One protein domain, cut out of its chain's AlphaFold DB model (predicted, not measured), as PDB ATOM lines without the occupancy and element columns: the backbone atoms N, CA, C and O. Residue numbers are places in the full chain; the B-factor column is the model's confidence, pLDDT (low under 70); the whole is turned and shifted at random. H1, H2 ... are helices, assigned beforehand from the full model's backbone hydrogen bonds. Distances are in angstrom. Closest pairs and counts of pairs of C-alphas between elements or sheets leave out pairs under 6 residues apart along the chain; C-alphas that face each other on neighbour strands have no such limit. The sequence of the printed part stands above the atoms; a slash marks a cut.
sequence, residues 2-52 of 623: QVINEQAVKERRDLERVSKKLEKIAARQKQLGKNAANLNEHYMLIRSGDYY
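AT A GLANCE: This is residues 2 to 52 of the 623 residues of the protein "Hypothetical protein" of Spirometra erinaceieuropaei (UniProt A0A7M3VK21). One long helix, H1, makes nearly the whole length, and past its end residues 33 to 52 form a small loop set crosswise, with the one-turn helix H2 in it. Residues 2 to 31 of H1 stick out free. The printed part has 51 residues with two named helices, H1 then H2, and no named strand; the class is all helix. It is extended, with a radius of gyration of the C-alphas of 17.8 A and spans of 52 by 20 by 17 A.

IN THESE COORDINATES: H1, residues 2 to 32, begins at C-alpha 2 (208.946, 116.437, 93.414) and ends at C-alpha 32 (189.874, 139.362, 127.545), 45.3 A on. H2, residues 42 to 45, ends at C-alpha 45 (199.885, 137.890, 136.197).

HOW THE PARTS SIT: H1 and H2 are apart, joined by a short link of 9 residues. In H1 every O i to N i+4 pair is within hydrogen-bond range. H2 is too short for such a pair; its one O i to N i+3 pair is within range.

THE WHOLE: The C-alphas farthest apart, those of Gln 2 and Asn 38, are 52.4 A apart. The printed part has no cut and no long link. Mean pLDDT of the printed part is 86.1; residues 34 to 37 are under 70.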
ATOM      1  N   GLN A   2     210.410 116.280  93.278       81.06
ATOM      2  CA  GLN A   2     208.946 116.437  93.414       81.06
ATOM      3  C   GLN A   2     208.406 116.250  94.847       81.06
ATOM      4  O   GLN A   2     207.749 117.153  95.354       81.06
ATOM      5  N   VAL A   3     208.795 115.171  95.538       84.00
ATOM      6  CA  VAL A   3     208.433 114.909  96.952       84.00
ATOM      7  C   VAL A   3     208.877 116.032  97.905       84.00
ATOM      8  O   VAL A   3     208.176 116.348  98.858       84.00
ATOM      9  N   ILE A   4     210.014 116.683  97.633       86.62
ATOM     10  CA  ILE A   4     210.538 117.791  98.454       86.62
ATOM     11  C   ILE A   4     209.677 119.048  98.256       86.62
ATOM     12  O   ILE A   4     209.360 119.726  99.227       86.62
ATOM     13  N   ASN A   5     209.238 119.330  97.022       88.88
ATOM     14  CA  ASN A   5     208.285 120.415  96.762       88.88
ATOM     15  C   ASN A   5     206.918 120.135  97.398       88.88
ATOM     16  O   ASN A   5     206.315 121.043  97.961       88.88
ATOM     17  N   GLU A   6     206.426 118.897  97.330       89.88
ATOM     18  CA  GLU A   6     205.162 118.504  97.958       89.88
ATOM     19  C   GLU A   6     205.220 118.655  99.486       89.88
ATOM     20  O   GLU A   6     204.322 119.255 100.083       89.88
ATOM     21  N   GLN A   7     206.317 118.210 100.108       92.25
ATOM     22  CA  GLN A   7     206.575 118.410 101.530       92.25
ATOM     23  C   GLN A   7     206.669 119.902 101.888       92.25
ATOM     24  O   GLN A   7     205.967 120.336 102.794       92.25
ATOM     25  N   ALA A   8     207.436 120.709 101.148       91.06
ATOM     26  CA  ALA A   8     207.553 122.149 101.401       91.06
ATOM     27  C   ALA A   8     206.212 122.898 101.237       91.06
ATOM     28  O   ALA A   8     205.912 123.826 101.988       91.06
ATOM     29  N   VAL A   9     205.365 122.481 100.286       92.81
ATOM     30  CA  VAL A   9     204.001 123.014 100.122       92.81
ATOM     31  C   VAL A   9     203.100 122.599 101.289       92.81
ATOM     32  O   VAL A   9     202.314 123.418 101.764       92.81
ATOM     33  N   LYS A  10     203.217 121.362 101.789       93.06
ATOM     34  CA  LYS A  10     202.496 120.916 102.989       93.06
ATOM     35  C   LYS A  10     202.937 121.695 104.231       93.06
ATOM     36  O   LYS A  10     202.089 122.264 104.909       93.06
ATOM     37  N   GLU A  11     204.240 121.782 104.482       93.62
ATOM     38  CA  GLU A  11     204.824 122.528 105.602       93.62
ATOM     39  C   GLU A  11     204.410 124.002 105.569       93.62
ATOM     40  O   GLU A  11     204.032 124.550 106.602       93.62
ATOM     41  N   ARG A  12     204.363 124.632 104.386       93.38
ATOM     42  CA  ARG A  12     203.839 125.996 104.233       93.38
ATOM     43  C   ARG A  12     202.373 126.120 104.669       93.38
ATOM     44  O   ARG A  12     202.065 127.045 105.416       93.38
ATOM     45  N   ARG A  13     201.487 125.202 104.255       94.06
ATOM     46  CA  ARG A  13     200.073 125.197 104.693       94.06
ATOM     47  C   ARG A  13     199.941 124.954 106.197       94.06
ATOM     48  O   ARG A  13     199.092 125.557 106.845       94.06
ATOM     49  N   ASP A  14     200.764 124.074 106.763       94.50
ATOM     50  CA  ASP A  14     200.722 123.764 108.194       94.50
ATOM     51  C   ASP A  14     201.262 124.932 109.046       94.50
ATOM     52  O   ASP A  14     200.674 125.252 110.080       94.50
ATOM     53  N   LEU A  15     202.277 125.664 108.571       95.12
ATOM     54  CA  LEU A  15     202.720 126.936 109.163       95.12
ATOM     55  C   LEU A  15     201.651 128.037 109.060       95.12
ATOM     56  O   LEU A  15     201.430 128.766 110.025       95.12
ATOM     57  N   GLU A  16     200.949 128.138 107.932       94.75
ATOM     58  CA  GLU A  16     199.846 129.087 107.717       94.75
ATOM     59  C   GLU A  16     198.658 128.805 108.658       94.75
ATOM     60  O   GLU A  16     198.152 129.713 109.321       94.75
ATOM     61  N   ARG A  17     198.294 127.527 108.834       93.56
ATOM     62  CA  ARG A  17     197.318 127.063 109.840       93.56
ATOM     63  C   ARG A  17     197.740 127.413 111.269       93.56
ATOM     64  O   ARG A  17     196.903 127.848 112.061       93.56
ATOM     65  N   VAL A  18     199.018 127.228 111.614       95.00
ATOM     66  CA  VAL A  18     199.562 127.631 112.923       95.00
ATOM     67  C   VAL A  18     199.503 129.152 113.089       95.00
ATOM     68  O   VAL A  18     199.097 129.617 114.150       95.00
ATOM     69  N   SER A  19     199.800 129.927 112.041       94.25
ATOM     70  CA  SER A  19     199.697 131.390 112.059       94.25
ATOM     71  C   SER A  19     198.262 131.868 112.317       94.25
ATOM     72  O   SER A  19     198.057 132.623 113.267       94.25
ATOM     73  N   LYS A  20     197.251 131.369 111.577       94.50
ATOM     74  CA  LYS A  20     195.828 131.715 111.817       94.50
ATOM     75  C   LYS A  20     195.402 131.366 113.252       94.50
ATOM     76  O   LYS A  20     194.683 132.132 113.892       94.50
ATOM     77  N   LYS A  21     195.872 130.236 113.799       94.31
ATOM     78  CA  LYS A  21     195.585 129.836 115.191       94.31
ATOM     79  C   LYS A  21     196.247 130.753 116.222       94.31
ATOM     80  O   LYS A  21     195.581 131.150 117.174       94.31
ATOM     81  N   LEU A  22     197.516 131.118 116.037       94.38
ATOM     82  CA  LEU A  22     198.211 132.067 116.917       94.38
ATOM     83  C   LEU A  22     197.561 133.458 116.874       94.38
ATOM     84  O   LEU A  22     197.426 134.093 117.916       94.38
ATOM     85  N   GLU A  23     197.087 133.897 115.707       93.25
ATOM     86  CA  GLU A  23     196.343 135.150 115.555       93.25
ATOM     87  C   GLU A  23     194.970 135.105 116.252       93.25
ATOM     88  O   GLU A  23     194.664 136.012 117.026       93.25
ATOM     89  N   LYS A  24     194.184 134.021 116.097       90.69
ATOM     90  CA  LYS A  24     192.917 133.822 116.841       90.69
ATOM     91  C   LYS A  24     193.150 133.834 118.360       90.69
ATOM     92  O   LYS A  24     192.403 134.483 119.093       90.69
ATOM     93  N   ILE A  25     194.220 133.190 118.840       89.12
ATOM     94  CA  ILE A  25     194.615 133.207 120.260       89.12
ATOM     95  C   ILE A  25     194.993 134.624 120.712       89.12
ATOM     96  O   ILE A  25     194.500 135.081 121.743       89.12
ATOM     97  N   ALA A  26     195.817 135.346 119.947       88.56
ATOM     98  CA  ALA A  26     196.218 136.715 120.268       88.56
ATOM     99  C   ALA A  26     195.021 137.686 120.276       88.56
ATOM    100  O   ALA A  26     194.945 138.561 121.141       88.56
ATOM    101  N   ALA A  27     194.051 137.508 119.374       87.62
ATOM    102  CA  ALA A  27     192.802 138.265 119.361       87.62
ATOM    103  C   ALA A  27     191.951 137.990 120.616       87.62
ATOM    104  O   ALA A  27     191.586 138.938 121.315       87.62
ATOM    105  N   ARG A  28     191.723 136.715 120.972       85.12
ATOM    106  CA  ARG A  28     190.997 136.301 122.194       85.12
ATOM    107  C   ARG A  28     191.681 136.836 123.460       85.12
ATOM    108  O   ARG A  28     191.030 137.408 124.334       85.12
ATOM    109  N   GLN A  29     193.013 136.749 123.530       85.69
ATOM    110  CA  GLN A  29     193.813 137.313 124.623       85.69
ATOM    111  C   GLN A  29     193.748 138.847 124.677       85.69
ATOM    112  O   GLN A  29     193.678 139.405 125.766       85.69
ATOM    113  N   LYS A  30     193.703 139.548 123.539       85.56
ATOM    114  CA  LYS A  30     193.513 141.010 123.478       85.56
ATOM    115  C   LYS A  30     192.083 141.439 123.839       85.56
ATOM    116  O   LYS A  30     191.882 142.544 124.341       85.56
ATOM    117  N   GLN A  31     191.089 140.582 123.604       80.94
ATOM    118  CA  GLN A  31     189.691 140.815 123.965       80.94
ATOM    119  C   GLN A  31     189.460 140.697 125.477       80.94
ATOM    120  O   GLN A  31     188.852 141.604 126.049       80.94
ATOM    121  N   LEU A  32     189.984 139.638 126.103       77.25
ATOM    122  CA  LEU A  32     189.874 139.362 127.545       77.25
ATOM    123  C   LEU A  32     190.897 140.159 128.379       77.25
ATOM    124  O   LEU A  32     190.583 140.705 129.436       77.25
ATOM    125  N   GLY A  33     192.126 140.297 127.876       71.00
ATOM    126  CA  GLY A  33     193.269 140.914 128.562       71.00
ATOM    127  C   GLY A  33     193.176 142.426 128.785       71.00
ATOM    128  O   GLY A  33     194.063 142.992 129.424       71.00
ATOM    129  N   LYS A  34     192.094 143.081 128.337       67.75
ATOM    130  CA  LYS A  34     191.785 144.495 128.632       67.75
ATOM    131  C   LYS A  34     191.856 144.800 130.134       67.75
ATOM    132  O   LYS A  34     192.316 145.870 130.516       67.75
ATOM    133  N   ASN A  35     191.463 143.833 130.966       62.09
ATOM    134  CA  ASN A  35     191.472 143.948 132.427       62.09
ATOM    135  C   ASN A  35     192.836 143.575 133.048       62.09
ATOM    136  O   ASN A  35     193.175 144.052 134.129       62.09
ATOM    137  N   ALA A  36     193.640 142.752 132.364       64.88
ATOM    138  CA  ALA A  36     194.939 142.270 132.848       64.88
ATOM    139  C   ALA A  36     196.109 143.228 132.546       64.88
ATOM    140  O   ALA A  36     197.161 143.130 133.173       64.88
ATOM    141  N   ALA A  37     195.931 144.186 131.627       66.06
ATOM    142  CA  ALA A  37     196.977 145.107 131.164       66.06
ATOM    143  C   ALA A  37     197.611 146.006 132.255       66.06
ATOM    144  O   ALA A  37     198.634 146.636 132.003       66.06
ATOM    145  N   ASN A  38     197.028 146.064 133.458       71.44
ATOM    146  CA  ASN A  38     197.549 146.815 134.608       71.44
ATOM    147  C   ASN A  38     198.419 145.955 135.563       71.44
ATOM    148  O   ASN A  38     198.900 146.445 136.583       71.44
ATOM    149  N   LEU A  39     198.613 144.660 135.275       78.25
ATOM    150  CA  LEU A  39     199.353 143.729 136.137       78.25
ATOM    151  C   LEU A  39     200.827 143.615 135.726       78.25
ATOM    152  O   LEU A  39     201.219 142.741 134.958       78.25
ATOM    153  N   ASN A  40     201.656 144.491 136.293       82.88
ATOM    154  CA  ASN A  40     203.102 144.542 136.034       82.88
ATOM    155  C   ASN A  40     203.923 143.474 136.802       82.88
ATOM    156  O   ASN A  40     205.107 143.285 136.533       82.88
ATOM    157  N   GLU A  41     203.331 142.780 137.781       90.25
ATOM    158  CA  GLU A  41     204.032 141.796 138.618       90.25
ATOM    159  C   GLU A  41     203.838 140.362 138.101       90.25
ATOM    160  O   GLU A  41     202.724 139.840 138.070       90.25
ATOM    161  N   HIS A  42     204.936 139.684 137.754       88.25
ATOM    162  CA  HIS A  42     204.930 138.339 137.153       88.25
ATOM    163  C   HIS A  42     204.132 137.293 137.960       88.25
ATOM    164  O   HIS A  42     203.354 136.528 137.389       88.25
ATOM    165  N   TYR A  43     204.274 137.281 139.291       89.25
ATOM    166  CA  TYR A  43     203.559 136.328 140.154       89.25
ATOM    167  C   TYR A  43     202.061 136.657 140.306       89.25
ATOM    168  O   TYR A  43     201.281 135.758 140.622       89.25
ATOM    169  N   MET A  44     201.659 137.913 140.066       86.88
ATOM    170  CA  MET A  44     200.254 138.328 140.009       86.88
ATOM    171  C   MET A  44     199.638 137.970 138.658       86.88
ATOM    172  O   MET A  44     198.549 137.411 138.632       86.88
ATOM    173  N   LEU A  45     200.350 138.206 137.552       87.94
ATOM    174  CA  LEU A  45     199.885 137.890 136.197       87.94
ATOM    175  C   LEU A  45     199.643 136.383 135.990       87.94
ATOM    176  O   LEU A  45     198.637 135.993 135.412       87.94
ATOM    177  N   ILE A  46     200.510 135.516 136.527       88.25
ATOM    178  CA  ILE A  46     200.298 134.051 136.496       88.25
ATOM    179  C   ILE A  46     199.077 133.622 137.338       88.25
ATOM    180  O   ILE A  46     198.528 132.542 137.133       88.25
ATOM    181  N   ARG A  47     198.640 134.457 138.289       87.81
ATOM    182  CA  ARG A  47     197.527 134.178 139.209       87.81
ATOM    183  C   ARG A  47     196.264 134.989 138.919       87.81
ATOM    184  O   ARG A  47     195.289 134.825 139.642       87.81
ATOM    185  N   SER A  48     196.239 135.814 137.872       82.62
ATOM    186  CA  SER A  48     195.084 136.645 137.511       82.62
ATOM    187  C   SER A  48     194.032 135.890 136.689       82.62
ATOM    188  O   SER A  48     193.444 136.444 135.762       82.62
ATOM    189  N   GLY A  49     193.844 134.605 136.996       86.75
ATOM    190  CA  GLY A  49     192.734 133.814 136.484       86.75
ATOM    191  C   GLY A  49     191.482 134.089 137.311       86.75
ATOM    192  O   GLY A  49     191.542 134.113 138.538       86.75
ATOM    193  N   ASP A  50     190.365 134.290 136.626       84.56
ATOM    194  CA  ASP A  50     189.049 134.565 137.200       84.56
ATOM    195  C   ASP A  50     187.980 133.925 136.297       84.56
ATOM    196  O   ASP A  50     188.278 133.533 135.163       84.56
ATOM    197  N   TYR A  51     186.743 133.811 136.774       82.69
ATOM    198  CA  TYR A  51     185.654 133.127 136.065       82.69
ATOM    199  C   TYR A  51     185.383 133.722 134.671       82.69
ATOM    200  O   TYR A  51     185.133 132.973 133.728       82.69
ATOM    201  N   TYR A  52     185.590 135.032 134.503       76.94
ATOM    202  CA  TYR A  52     185.499 135.759 133.229       76.94
ATOM    203  C   TYR A  52     186.429 135.248 132.105       76.94
ATOM    204  O   TYR A  52     186.243 135.619 130.951       76.94
TER     205      TYR A  52